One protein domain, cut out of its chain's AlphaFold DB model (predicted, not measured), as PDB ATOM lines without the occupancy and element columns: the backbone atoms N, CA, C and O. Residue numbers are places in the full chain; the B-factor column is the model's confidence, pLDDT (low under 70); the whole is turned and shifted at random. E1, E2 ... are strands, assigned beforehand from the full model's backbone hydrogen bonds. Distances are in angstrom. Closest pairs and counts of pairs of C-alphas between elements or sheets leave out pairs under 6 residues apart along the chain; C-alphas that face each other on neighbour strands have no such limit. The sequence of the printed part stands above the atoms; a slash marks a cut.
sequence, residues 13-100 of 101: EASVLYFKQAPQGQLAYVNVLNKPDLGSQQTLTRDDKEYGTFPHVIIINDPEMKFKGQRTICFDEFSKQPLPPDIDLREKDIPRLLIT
ATOM      1  N   GLU A  13       0.315 -45.130  17.227       92.88
ATOM      2  CA  GLU A  13       0.399 -44.306  18.425       92.88
ATOM      3  C   GLU A  13       0.218 -42.837  18.051       92.88
ATOM      4  O   GLU A  13       0.877 -42.320  17.143       92.88
ATOM      5  N   ALA A  14      -0.663 -42.145  18.769       93.75
ATOM      6  CA  ALA A  14      -0.882 -40.722  18.595       93.75
ATOM      7  C   ALA A  14      -0.898 -39.989  19.939       93.75
ATOM      8  O   ALA A  14      -1.554 -40.404  20.895       93.75
ATOM      9  N   SER A  15      -0.199 -38.858  20.002       94.94
ATOM     10  CA  SER A  15      -0.229 -37.963  21.156       94.94
ATOM     11  C   SER A  15      -1.381 -36.977  21.025       94.94
ATOM     12  O   SER A  15      -1.532 -36.320  19.993       94.94
ATOM     13  N   VAL A  16      -2.195 -36.862  22.070       95.12
ATOM     14  CA  VAL A  16      -3.326 -35.938  22.099       95.12
ATOM     15  C   VAL A  16      -2.836 -34.514  22.312       95.12
ATOM     16  O   VAL A  16      -2.191 -34.206  23.311       95.12
ATOM     17  N   LEU A  17      -3.208 -33.637  21.383       94.56
ATOM     18  CA  LEU A  17      -2.909 -32.210  21.418       94.56
ATOM     19  C   LEU A  17      -3.992 -31.470  22.205       94.56
ATOM     20  O   LEU A  17      -3.727 -30.822  23.216       94.56
ATOM     21  N   TYR A  18      -5.244 -31.605  21.769       92.94
ATOM     22  CA  TYR A  18      -6.405 -31.088  22.484       92.94
ATOM     23  C   TYR A  18      -7.695 -31.760  22.017       92.94
ATOM     24  O   TYR A  18      -7.762 -32.391  20.961       92.94
ATOM     25  N   PHE A  19      -8.745 -31.568  22.810       92.81
ATOM     26  CA  PHE A  19     -10.098 -31.963  22.456       92.81
ATOM     27  C   PHE A  19     -10.940 -30.738  22.103       92.81
ATOM     28  O   PHE A  19     -10.827 -29.698  22.754       92.81
ATOM     29  N   LYS A  20     -11.822 -30.879  21.116       90.31
ATOM     30  CA  LYS A  20     -12.805 -29.867  20.708       90.31
ATOM     31  C   LYS A  20     -14.196 -30.492  20.754       90.31
ATOM     32  O   LYS A  20     -14.374 -31.618  20.301       90.31
ATOM     33  N   GLN A  21     -15.174 -29.788  21.316       88.75
ATOM     34  CA  GLN A  21     -16.569 -30.230  21.250       88.75
ATOM     35  C   GLN A  21     -17.144 -29.935  19.862       88.75
ATOM     36  O   GLN A  21     -16.871 -28.880  19.289       88.75
ATOM     37  N   ALA A  22     -17.929 -30.869  19.338       83.94
ATOM     38  CA  ALA A  22     -18.608 -30.780  18.055       83.94
ATOM     39  C   ALA A  22     -20.054 -31.303  18.189       83.94
ATOM     40  O   ALA A  22     -20.356 -32.039  19.127       83.94
ATOM     41  N   PRO A  23     -20.966 -30.967  17.259       81.69
ATOM     42  CA  PRO A  23     -22.344 -31.469  17.302       81.69
ATOM     43  C   PRO A  23     -22.442 -33.002  17.362       81.69
ATOM     44  O   PRO A  23     -23.306 -33.550  18.037       81.69
ATOM     45  N   GLN A  24     -21.517 -33.693  16.693       78.50
ATOM     46  CA  GLN A  24     -21.401 -35.152  16.652       78.50
ATOM     47  C   GLN A  24     -20.664 -35.777  17.854       78.50
ATOM     48  O   GLN A  24     -20.374 -36.970  17.822       78.50
ATOM     49  N   GLY A  25     -20.343 -35.000  18.894       86.56
ATOM     50  CA  GLY A  25     -19.643 -35.458  20.096       86.56
ATOM     51  C   GLY A  25     -18.305 -34.751  20.292       86.56
ATOM     52  O   GLY A  25     -18.224 -33.527  20.230       86.56
ATOM     53  N   GLN A  26     -17.234 -35.499  20.554       92.50
ATOM     54  CA  GLN A  26     -15.912 -34.920  20.776       92.50
ATOM     55  C   GLN A  26     -14.983 -35.198  19.593       92.50
ATOM     56  O   GLN A  26     -14.970 -36.283  19.030       92.50
ATOM     57  N   LEU A  27     -14.174 -34.211  19.227       92.94
ATOM     58  CA  LEU A  27     -13.059 -34.375  18.303       92.94
ATOM     59  C   LEU A  27     -11.757 -34.371  19.100       92.94
ATOM     60  O   LEU A  27     -11.536 -33.465  19.910       92.94
ATOM     61  N   ALA A  28     -10.892 -35.349  18.860       94.50
ATOM     62  CA  ALA A  28      -9.538 -35.375  19.395       94.50
ATOM     63  C   ALA A  28      -8.546 -35.004  18.289       94.50
ATOM     64  O   ALA A  28      -8.442 -35.694  17.276       94.50
ATOM     65  N   TYR A  29      -7.824 -33.905  18.487       94.81
ATOM     66  CA  TYR A  29      -6.723 -33.501  17.622       94.81
ATOM     67  C   TYR A  29      -5.483 -34.184  18.154       94.81
ATOM     68  O   TYR A  29      -5.128 -34.004  19.324       94.81
ATOM     69  N   VAL A  30      -4.843 -34.984  17.312       95.94
ATOM     70  CA  VAL A  30      -3.701 -35.789  17.731       95.94
ATOM     71  C   VAL A  30      -2.577 -35.698  16.714       95.94
ATOM     72  O   VAL A  30      -2.820 -35.536  15.519       95.94
ATOM     73  N   ASN A  31      -1.346 -35.813  17.197       96.69
ATOM     74  CA  ASN A  31      -0.162 -35.972  16.369       96.69
ATOM     75  C   ASN A  31       0.240 -37.448  16.351       96.69
ATOM     76  O   ASN A  31       0.581 -38.006  17.396       96.69
ATOM     77  N   VAL A  32       0.201 -38.069  15.177       95.44
ATOM     78  CA  VAL A  32       0.611 -39.463  14.985       95.44
ATOM     79  C   VAL A  32       2.134 -39.560  15.091       95.44
ATOM     80  O   VAL A  32       2.861 -38.801  14.457       95.44
ATOM     81  N   LEU A  33       2.625 -40.483  15.915       92.81
ATOM     82  CA  LEU A  33       4.044 -40.577  16.264       92.81
ATOM     83  C   LEU A  33       4.809 -41.562  15.379       92.81
ATOM     84  O   LEU A  33       5.966 -41.323  15.050       92.81
ATOM     85  N   ASN A  34       4.170 -42.665  14.991       91.19
ATOM     86  CA  ASN A  34       4.843 -43.806  14.364       91.19
ATOM     87  C   ASN A  34       4.282 -44.189  12.982       91.19
ATOM     88  O   ASN A  34       4.713 -45.181  12.399       91.19
ATOM     89  N   LYS A  35       3.338 -43.401  12.450       91.06
ATOM     90  CA  LYS A  35       2.728 -43.615  11.132       91.06
ATOM     91  C   LYS A  35       2.483 -42.284  10.392       91.06
ATOM     92  O   LYS A  35       1.363 -41.768  10.384       91.06
ATOM     93  N   PRO A  36       3.542 -41.683   9.820       89.88
ATOM     94  CA  PRO A  36       3.526 -40.305   9.321       89.88
ATOM     95  C   PRO A  36       2.602 -40.084   8.115       89.88
ATOM     96  O   PRO A  36       2.128 -38.974   7.901       89.88
ATOM     97  N   ASP A  37       2.314 -41.136   7.349       91.62
ATOM     98  CA  ASP A  37       1.428 -41.140   6.180       91.62
ATOM     99  C   ASP A  37      -0.057 -40.949   6.524       91.62
ATOM    100  O   ASP A  37      -0.866 -40.671   5.635       91.62
ATOM    101  N   LEU A  38      -0.438 -41.093   7.798       92.44
ATOM    102  CA  LEU A  38      -1.820 -40.877   8.230       92.44
ATOM    103  C   LEU A  38      -2.169 -39.418   8.475       92.44
ATOM    104  O   LEU A  38      -3.354 -39.093   8.423       92.44
ATOM    105  N   GLY A  39      -1.181 -38.575   8.766       92.69
ATOM    106  CA  GLY A  39      -1.390 -37.184   9.145       92.69
ATOM    107  C   GLY A  39      -0.883 -36.195   8.109       92.69
ATOM    108  O   GLY A  39      -0.170 -36.542   7.170       92.69
ATOM    109  N   SER A  40      -1.235 -34.932   8.315       92.88
ATOM    110  CA  SER A  40      -0.676 -33.807   7.571       92.88
ATOM    111  C   SER A  40       0.003 -32.826   8.519       92.88
ATOM    112  O   SER A  40      -0.397 -32.680   9.677       92.88
ATOM    113  N   GLN A  41       1.052 -32.156   8.039       94.62
ATOM    114  CA  GLN A  41       1.691 -31.106   8.822       94.62
ATOM    115  C   GLN A  41       0.726 -29.935   8.953       94.62
ATOM    116  O   GLN A  41       0.248 -29.423   7.940       94.62
ATOM    117  N   GLN A  42       0.474 -29.498  10.185       93.19
ATOM    118  CA  GLN A  42      -0.449 -28.404  10.445       93.19
ATOM    119  C   GLN A  42      -0.011 -27.505  11.582       93.19
ATOM    120  O   GLN A  42       0.455 -27.967  12.625       93.19
ATOM    121  N   THR A  43      -0.252 -26.212  11.388       91.56
ATOM    122  CA  THR A  43      -0.218 -25.218  12.456       91.56
ATOM    123  C   THR A  43      -1.610 -25.115  13.053       91.56
ATOM    124  O   THR A  43      -2.541 -24.624  12.414       91.56
ATOM    125  N   LEU A  44      -1.763 -25.606  14.278       89.56
ATOM    126  CA  LEU A  44      -3.037 -25.572  14.978       89.56
ATOM    127  C   LEU A  44      -3.191 -24.249  15.714       89.56
ATOM    128  O   LEU A  44      -2.257 -23.750  16.340       89.56
ATOM    129  N   THR A  45      -4.403 -23.707  15.669       86.00
ATOM    130  CA  THR A  45      -4.789 -22.517  16.425       86.00
ATOM    131  C   THR A  45      -5.857 -22.878  17.443       86.00
ATOM    132  O   THR A  45      -6.829 -23.556  17.105       86.00
ATOM    133  N   ARG A  46      -5.711 -22.388  18.670       80.56
ATOM    134  CA  ARG A  46      -6.679 -22.546  19.752       80.56
ATOM    135  C   ARG A  46      -6.976 -21.178  20.353       80.56
ATOM    136  O   ARG A  46      -6.045 -20.455  20.692       80.56
ATOM    137  N   ASP A  47      -8.258 -20.846  20.489       81.56
ATOM    138  CA  ASP A  47      -8.718 -19.561  21.037       81.56
ATOM    139  C   ASP A  47      -8.037 -18.361  20.338       81.56
ATOM    140  O   ASP A  47      -7.491 -17.465  20.981       81.56
ATOM    141  N   ASP A  48      -7.992 -18.422  19.000       79.81
ATOM    142  CA  ASP A  48      -7.356 -17.450  18.091       79.81
ATOM    143  C   ASP A  48      -5.846 -17.233  18.284       79.81
ATOM    144  O   ASP A  48      -5.262 -16.297  17.737       79.81
ATOM    145  N   LYS A  49      -5.180 -18.130  19.017       84.31
ATOM    146  CA  LYS A  49      -3.725 -18.133  19.197       84.31
ATOM    147  C   LYS A  49      -3.108 -19.363  18.564       84.31
ATOM    148  O   LYS A  49      -3.698 -20.442  18.575       84.31
ATOM    149  N   GLU A  50      -1.901 -19.212  18.033       87.50
ATOM    150  CA  GLU A  50      -1.107 -20.356  17.600       87.50
ATOM    151  C   GLU A  50      -0.850 -21.276  18.799       87.50
ATOM    152  O   GLU A  50      -0.335 -20.854  19.834       87.50
ATOM    153  N   TYR A  51      -1.273 -22.528  18.666       88.88
ATOM    154  CA  TYR A  51      -1.025 -23.574  19.647       88.88
ATOM    155  C   TYR A  51       0.311 -24.273  19.364       88.88
ATOM    156  O   TYR A  51       1.055 -24.586  20.290       88.88
ATOM    157  N   GLY A  52       0.617 -24.486  18.082       91.88
ATOM    158  CA  GLY A  52       1.896 -25.004  17.608       91.88
ATOM    159  C   GLY A  52       1.782 -25.683  16.245       91.88
ATOM    160  O   GLY A  52       0.680 -25.970  15.768       91.88
ATOM    161  N   THR A  53       2.933 -25.960  15.633       93.56
ATOM    162  CA  THR A  53       3.040 -26.731  14.389       93.56
ATOM    163  C   THR A  53       3.421 -28.174  14.687       93.56
ATOM    164  O   THR A  53       4.406 -28.436  15.375       93.56
ATOM    165  N   PHE A  54       2.656 -29.110  14.134       95.12
ATOM    166  CA  PHE A  54       2.847 -30.543  14.334       95.12
ATOM    167  C   PHE A  54       2.956 -31.251  12.981       95.12
ATOM    168  O   PHE A  54       2.244 -30.876  12.049       95.12
ATOM    169  N   PRO A  55       3.833 -32.259  12.850       94.12
ATOM    170  CA  PRO A  55       4.158 -32.853  11.555       94.12
ATOM    171  C   PRO A  55       3.080 -33.803  11.011       94.12
ATOM    172  O   PRO A  55       2.937 -33.905   9.795       94.12
ATOM    173  N   HIS A  56       2.322 -34.491  11.873       96.50
ATOM    174  CA  HIS A  56       1.404 -35.562  11.462       96.50
ATOM    175  C   HIS A  56       0.064 -35.455  12.191       96.50
ATOM    176  O   HIS A  56      -0.311 -36.322  12.984       96.50
ATOM    177  N   VAL A  57      -0.672 -34.376  11.933       96.25
ATOM    178  CA  VAL A  57      -1.960 -34.125  12.582       96.25
ATOM    179  C   VAL A  57      -3.077 -34.914  11.915       96.25
ATOM    180  O   VAL A  57      -3.212 -34.908  10.691       96.25
ATOM    181  N   ILE A  58      -3.914 -35.533  12.743       96.19
ATOM    182  CA  ILE A  58      -5.217 -36.082  12.364       96.19
ATOM    183  C   ILE A  58      -6.288 -35.618  13.355       96.19
ATOM    184  O   ILE A  58      -5.994 -35.238  14.493       96.19
ATOM    185  N   ILE A  59      -7.547 -35.697  12.931       95.06
ATOM    186  CA  ILE A  59      -8.711 -35.502  13.796       95.06
ATOM    187  C   ILE A  59      -9.403 -36.849  13.965       95.06
ATOM    188  O   ILE A  59      -9.869 -37.444  12.994       95.06
ATOM    189  N   ILE A  60      -9.518 -37.312  15.201       95.00
ATOM    190  CA  ILE A  60     -10.316 -38.486  15.548       95.00
ATOM    191  C   ILE A  60     -11.705 -38.011  15.967       95.00
ATOM    192  O   ILE A  60     -11.838 -37.193  16.879       95.00
ATOM    193  N   ASN A  61     -12.738 -38.528  15.309       93.44
ATOM    194  CA  ASN A  61     -14.114 -38.390  15.756       93.44
ATOM    195  C   ASN A  61     -14.374 -39.387  16.890       93.44
ATOM    196  O   ASN A  61     -14.289 -40.595  16.686       93.44
ATOM    197  N   ASP A  62     -14.685 -38.872  18.073       91.38
ATOM    198  CA  ASP A  62     -14.951 -39.628  19.293       91.38
ATOM    199  C   ASP A  62     -16.362 -39.296  19.813       91.38
ATOM    200  O   ASP A  62     -16.530 -38.538  20.778       91.38
ATOM    201  N   PRO A  63     -17.412 -39.820  19.151       89.81
ATOM    202  CA  PRO A  63     -18.799 -39.503  19.491       89.81
ATOM    203  C   PRO A  63     -19.177 -39.946  20.910       89.81
ATOM    204  O   PRO A  63     -20.011 -39.321  21.560       89.81
ATOM    205  N   GLU A  64     -18.531 -40.999  21.411       90.12
ATOM    206  CA  GLU A  64     -18.777 -41.590  22.729       90.12
ATOM    207  C   GLU A  64     -17.835 -41.044  23.822       90.12
ATOM    208  O   GLU A  64     -17.898 -41.494  24.964       90.12
ATOM    209  N   MET A  65     -16.977 -40.064  23.504       89.50
ATOM    210  CA  MET A  65     -15.993 -39.469  24.425       89.50
ATOM    211  C   MET A  65     -15.066 -40.500  25.104       89.50
ATOM    212  O   MET A  65     -14.638 -40.299  26.246       89.50
ATOM    213  N   LYS A  66     -14.742 -41.602  24.418       89.12
ATOM    214  CA  LYS A  66     -13.899 -42.699  24.927       89.12
ATOM    215  C   LYS A  66     -12.491 -42.239  25.287       89.12
ATOM    216  O   LYS A  66     -11.883 -42.762  26.222       89.12
ATOM    217  N   PHE A  67     -11.968 -41.259  24.558       90.00
ATOM    218  CA  PHE A  67     -10.601 -40.769  24.709       90.00
ATOM    219  C   PHE A  67     -10.505 -39.535  25.600       90.00
ATOM    220  O   PHE A  67      -9.408 -39.026  25.832       90.00
ATOM    221  N   LYS A  68     -11.627 -39.044  26.136       88.69
ATOM    222  CA  LYS A  68     -11.658 -37.825  26.941       88.69
ATOM    223  C   LYS A  68     -10.684 -37.905  28.120       88.69
ATOM    224  O   LYS A  68     -10.801 -38.755  28.997       88.69
ATOM    225  N   GLY A  69      -9.741 -36.964  28.160       87.31
ATOM    226  CA  GLY A  69      -8.732 -36.871  29.221       87.31
ATOM    227  C   GLY A  69      -7.508 -37.771  29.022       87.31
ATOM    228  O   GLY A  69      -6.579 -37.701  29.827       87.31
ATOM    229  N   GLN A  70      -7.465 -38.568  27.952       90.31
ATOM    230  CA  GLN A  70      -6.272 -39.319  27.577       90.31
ATOM    231  C   GLN A  70      -5.220 -38.388  26.960       90.31
ATOM    232  O   GLN A  70      -5.543 -37.408  26.290       90.31
ATOM    233  N   ARG A  71      -3.943 -38.695  27.207       91.56
ATOM    234  CA  ARG A  71      -2.790 -37.994  26.609       91.56
ATOM    235  C   ARG A  71      -2.241 -38.702  25.373       91.56
ATOM    236  O   ARG A  71      -1.558 -38.081  24.566       91.56
ATOM    237  N   THR A  72      -2.557 -39.980  25.243       91.50
ATOM    238  CA  THR A  72      -2.122 -40.849  24.157       91.50
ATOM    239  C   THR A  72      -3.320 -41.672  23.727       91.50
ATOM    240  O   THR A  72      -4.058 -42.153  24.585       91.50
ATOM    241  N   ILE A  73      -3.509 -41.814  22.421       91.19
ATOM    242  CA  ILE A  73      -4.511 -42.687  21.818       91.19
ATOM    243  C   ILE A  73      -3.765 -43.688  20.950       91.19
ATOM    244  O   ILE A  73      -2.911 -43.303  20.150       91.19
ATOM    245  N   CYS A  74      -4.113 -44.960  21.109       90.75
ATOM    246  CA  CYS A  74      -3.566 -46.041  20.311       90.75
ATOM    247  C   CYS A  74      -4.695 -46.784  19.625       90.75
ATOM    248  O   CYS A  74      -5.738 -47.005  20.238       90.75
ATOM    249  N   PHE A  75      -4.497 -47.109  18.355       91.12
ATOM    250  CA  PHE A  75      -5.519 -47.742  17.537       91.12
ATOM    251  C   PHE A  75      -4.893 -48.548  16.404       91.12
ATOM    252  O   PHE A  75      -3.740 -48.333  16.029       91.12
ATOM    253  N   ASP A  76      -5.680 -49.464  15.856       90.00
ATOM    254  CA  ASP A  76      -5.310 -50.263  14.687       90.00
ATOM    255  C   ASP A  76      -6.307 -50.057  13.561       90.00
ATOM    256  O   ASP A  76      -5.941 -49.740  12.425       90.00
ATOM    257  N   GLU A  77      -7.585 -50.216  13.895       90.38
ATOM    258  CA  GLU A  77      -8.663 -50.201  12.928       90.38
ATOM    259  C   GLU A  77      -9.357 -48.838  12.966       90.38
ATOM    260  O   GLU A  77      -9.829 -48.355  14.000       90.38
ATOM    261  N   PHE A  78      -9.416 -48.197  11.806       93.62
ATOM    262  CA  PHE A  78     -10.060 -46.909  11.641       93.62
ATOM    263  C   PHE A  78     -10.686 -46.805  10.255       93.62
ATOM    264  O   PHE A  78     -10.242 -47.423   9.286       93.62
ATOM    265  N   SER A  79     -11.696 -45.952  10.148       93.50
ATOM    266  CA  SER A  79     -12.282 -45.553   8.872       93.50
ATOM    267  C   SER A  79     -11.998 -44.081   8.607       93.50
ATOM    268  O   SER A  79     -12.102 -43.246   9.508       93.50
ATOM    269  N   LYS A  80     -11.636 -43.746   7.363       92.31
ATOM    270  CA  LYS A  80     -11.547 -42.347   6.934       92.31
ATOM    271  C   LYS A  80     -12.954 -41.779   6.836       92.31
ATOM    272  O   LYS A  80     -13.818 -42.359   6.185       92.31
ATOM    273  N   GLN A  81     -13.166 -40.651   7.490       91.00
ATOM    274  CA  GLN A  81     -14.435 -39.948   7.486       91.00
ATOM    275  C   GLN A  81     -14.434 -38.894   6.376       91.00
ATOM    276  O   GLN A  81     -13.402 -38.255   6.139       91.00
ATOM    277  N   PRO A  82     -15.570 -38.693   5.688       87.12
ATOM    278  CA  PRO A  82     -15.710 -37.582   4.762       87.12
ATOM    279  C   PRO A  82     -15.576 -36.248   5.508       87.12
ATOM    280  O   PRO A  82     -15.863 -36.146   6.706       87.12
ATOM    281  N   LEU A  83     -15.145 -35.211   4.791       85.19
ATOM    282  CA  LEU A  83     -15.133 -33.858   5.338       85.19
ATOM    283  C   LEU A  83     -16.585 -33.377   5.504       85.19
ATOM    284  O   LEU A  83     -17.372 -33.522   4.565       85.19
ATOM    285  N   PRO A  84     -16.964 -32.821   6.666       82.25
ATOM    286  CA  PRO A  84     -18.278 -32.222   6.824       82.25
ATOM    287  C   PRO A  84     -18.429 -30.979   5.930       82.25
ATOM    288  O   PRO A  84     -17.438 -30.302   5.638       82.25
ATOM    289  N   PRO A  85     -19.660 -30.672   5.487       78.50
ATOM    290  CA  PRO A  85     -19.923 -29.588   4.539       78.50
ATOM    291  C   PRO A  85     -19.607 -28.191   5.099       78.50
ATOM    292  O   PRO A  85     -19.350 -27.270   4.332       78.50
ATOM    293  N   ASP A  86     -19.601 -28.036   6.420       80.44
ATOM    294  CA  ASP A  86     -19.351 -26.807   7.179       80.44
ATOM    295  C   ASP A  86     -17.952 -26.778   7.826       80.44
ATOM    296  O   ASP A  86     -17.730 -26.114   8.839       80.44
ATOM    297  N   ILE A  87     -16.991 -27.520   7.263       82.75
ATOM    298  CA  ILE A  87     -15.637 -27.599   7.815       82.75
ATOM    299  C   ILE A  87     -14.910 -26.245   7.798       82.75
ATOM    300  O   ILE A  87     -14.945 -25.501   6.817       82.75
ATOM    301  N   ASP A  88     -14.171 -25.958   8.874       81.69
ATOM    302  CA  ASP A  88     -13.206 -24.859   8.901       81.69
ATOM    303  C   ASP A  88     -12.151 -25.082   7.805       81.69
ATOM    304  O   ASP A  88     -11.500 -26.127   7.755       81.69
ATOM    305  N   LEU A  89     -11.954 -24.097   6.923       81.38
ATOM    306  CA  LEU A  89     -10.991 -24.184   5.820       81.38
ATOM    307  C   LEU A  89      -9.555 -24.444   6.296       81.38
ATOM    308  O   LEU A  89      -8.764 -24.990   5.530       81.38
ATOM    309  N   ARG A  90      -9.220 -24.092   7.544       81.06
ATOM    310  CA  ARG A  90      -7.925 -24.405   8.171       81.06
ATOM    311  C   ARG A  90      -7.786 -25.888   8.521       81.06
ATOM    312  O   ARG A  90      -6.678 -26.393   8.639       81.06
ATOM    313  N   GLU A  91      -8.904 -26.589   8.680       84.25
ATOM    314  CA  GLU A  91      -8.963 -28.007   9.037       84.25
ATOM    315  C   GLU A  91      -9.210 -28.923   7.827       84.25
ATOM    316  O   GLU A  91      -9.191 -30.145   7.976       84.25
ATOM    317  N   LYS A  92      -9.448 -28.365   6.631       85.75
ATOM    318  CA  LYS A  92      -9.832 -29.127   5.427       85.75
ATOM    319  C   LYS A  92      -8.799 -30.181   5.013       85.75
ATOM    320  O   LYS A  92      -9.165 -31.236   4.508       85.75
ATOM    321  N   ASP A  93      -7.521 -29.885   5.241       88.31
ATOM    322  CA  ASP A  93      -6.397 -30.732   4.840       88.31
ATOM    323  C   ASP A  93      -5.998 -31.713   5.955       88.31
ATOM    324  O   ASP A  93      -5.009 -32.435   5.828       88.31
ATOM    325  N   ILE A  94      -6.739 -31.733   7.071       92.62
ATOM    326  CA  ILE A  94      -6.497 -32.635   8.198       92.62
ATOM    327  C   ILE A  94      -7.312 -33.912   8.001       92.62
ATOM    328  O   ILE A  94      -8.547 -33.851   7.989       92.62
ATOM    329  N   PRO A  95      -6.667 -35.086   7.888       94.19
ATOM    330  CA  PRO A  95      -7.376 -36.350   7.787       94.19
ATOM    331  C   PRO A  95      -8.278 -36.580   9.002       94.19
ATOM    332  O   PRO A  95      -7.857 -36.430  10.151       94.19
ATOM    333  N   ARG A  96      -9.530 -36.962   8.736       93.44
ATOM    334  CA  ARG A  96     -10.527 -37.276   9.764       93.44
ATOM    335  C   ARG A  96     -10.738 -38.775   9.842       93.44
ATOM    336  O   ARG A  96     -11.036 -39.404   8.828       93.44
ATOM    337  N   LEU A  97     -10.600 -39.341  11.032       94.75
ATOM    338  CA  LEU A  97     -10.730 -40.772  11.274       94.75
ATOM    339  C   LEU A  97     -11.828 -41.045  12.302       94.75
ATOM    340  O   LEU A  97     -12.049 -40.255  13.214       94.75
ATOM    341  N   LEU A  98     -12.484 -42.191  12.179       93.44
ATOM    342  CA  LEU A  98     -13.271 -42.799  13.247       93.44
ATOM    343  C   LEU A  98     -12.585 -44.112  13.615       93.44
ATOM    344  O   LEU A  98     -12.470 -44.994  12.761       93.44
ATOM    345  N   ILE A  99     -12.117 -44.219  14.859       91.69
ATOM    346  CA  ILE A  99     -11.518 -45.453  15.377       91.69
ATOM    347  C   ILE A  99     -12.636 -46.471  15.573       91.69
ATOM    348  O   ILE A  99     -13.637 -46.184  16.232       91.69
ATOM    349  N   THR A 100     -12.475 -47.645  14.973       86.25
ATOM    350  CA  THR A 100     -13.467 -48.723  15.025       86.25
ATOM    351  C   THR A 100     -13.085 -49.813  16.014       86.25
ATOM    352  O   THR A 100     -13.978 -50.525  16.477       86.25
TER     353      THR A 100
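What this domain is: This is residues 13 to 100 of the 101 residues of an uncharacterized protein of Hymenobacter sp. BRD128 (UniProt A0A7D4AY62). One strongly twisted sheet of seven strands is rolled part way round without closing: from the later part of the long, bent strand E4, the strands E2, E1 and E5 follow on one side and E7 and E6 on the other, and a tight turn joins E5 to E6. The first part of E4 turns away at a sharp bend and makes a hairpin with E3. The printed part has 88 residues, with no named helix and seven named strands, E1 to E7 in order along the chain, in a branched, mixed sheet. The class is all strand, with 50 of the 88 residues in named strands. The whole is compact, with a radius of gyration of the C-alphas of 11.9 A, and rounded, spanning 31 by 29 by 24 A.

Where its parts are: E1, residues 13 to 22, starts at C-alpha 13 (0.399, -44.306, 18.425), bends by 72 degrees at residue 17 and is 23.3 A long. E2, residues 25 to 32, measures 21.3 A. E3, residues 40 to 46, measures 17.6 A. E4, residues 49 to 62, is the longest strand by residues; it begins at C-alpha 49 (-3.725, -18.133, 19.197), bends by 107 degrees at residue 55 and is 24.3 A from first to last C-alpha. E5 is residues 72 to 75, E6 residues 78 to 80, and E7 residues 96 to 99, ending at C-alpha 99 (-11.518, -45.453, 15.377).

How they stand to each other: E1 and E2 form a hairpin, antiparallel at 152 degrees, with N 20 and O 27 at 2.9 A, within hydrogen-bond range. On the other side of E1, E5 is antiparallel beside residues 13 to 16, with N 14 and O 73 at 2.9 A. E2 and E4 are antiparallel at 119 degrees, with N 28 and O 60 at 2.9 A. The pairing of E4 is staggered: on its other side, E3 lies beside residues 49 to 57 and E7 beside residues 59 to 61. The hairpin of E3 and E4 is antiparallel, with N 44 and O 52 at 2.9 A. E4 and E7 are parallel at 46 degrees, with N 61 and O 97 at 2.8 A. E6 and E7 form a hairpin, antiparallel at 155 degrees, with N 79 and O 98 at 2.9 A. E5 runs on into E6 at 89 degrees, and these two meet only through their link. E3 and E7 are apart.

The domain as a whole: The two C-alphas farthest apart, those of Asp 48 and Glu 77, are 33.2 A from each other. The printed part has no cut. The link from E6 to E7, residues 81 to 95, is long. The mean pLDDT of the printed part is 90.1, and no printed residue is under 70.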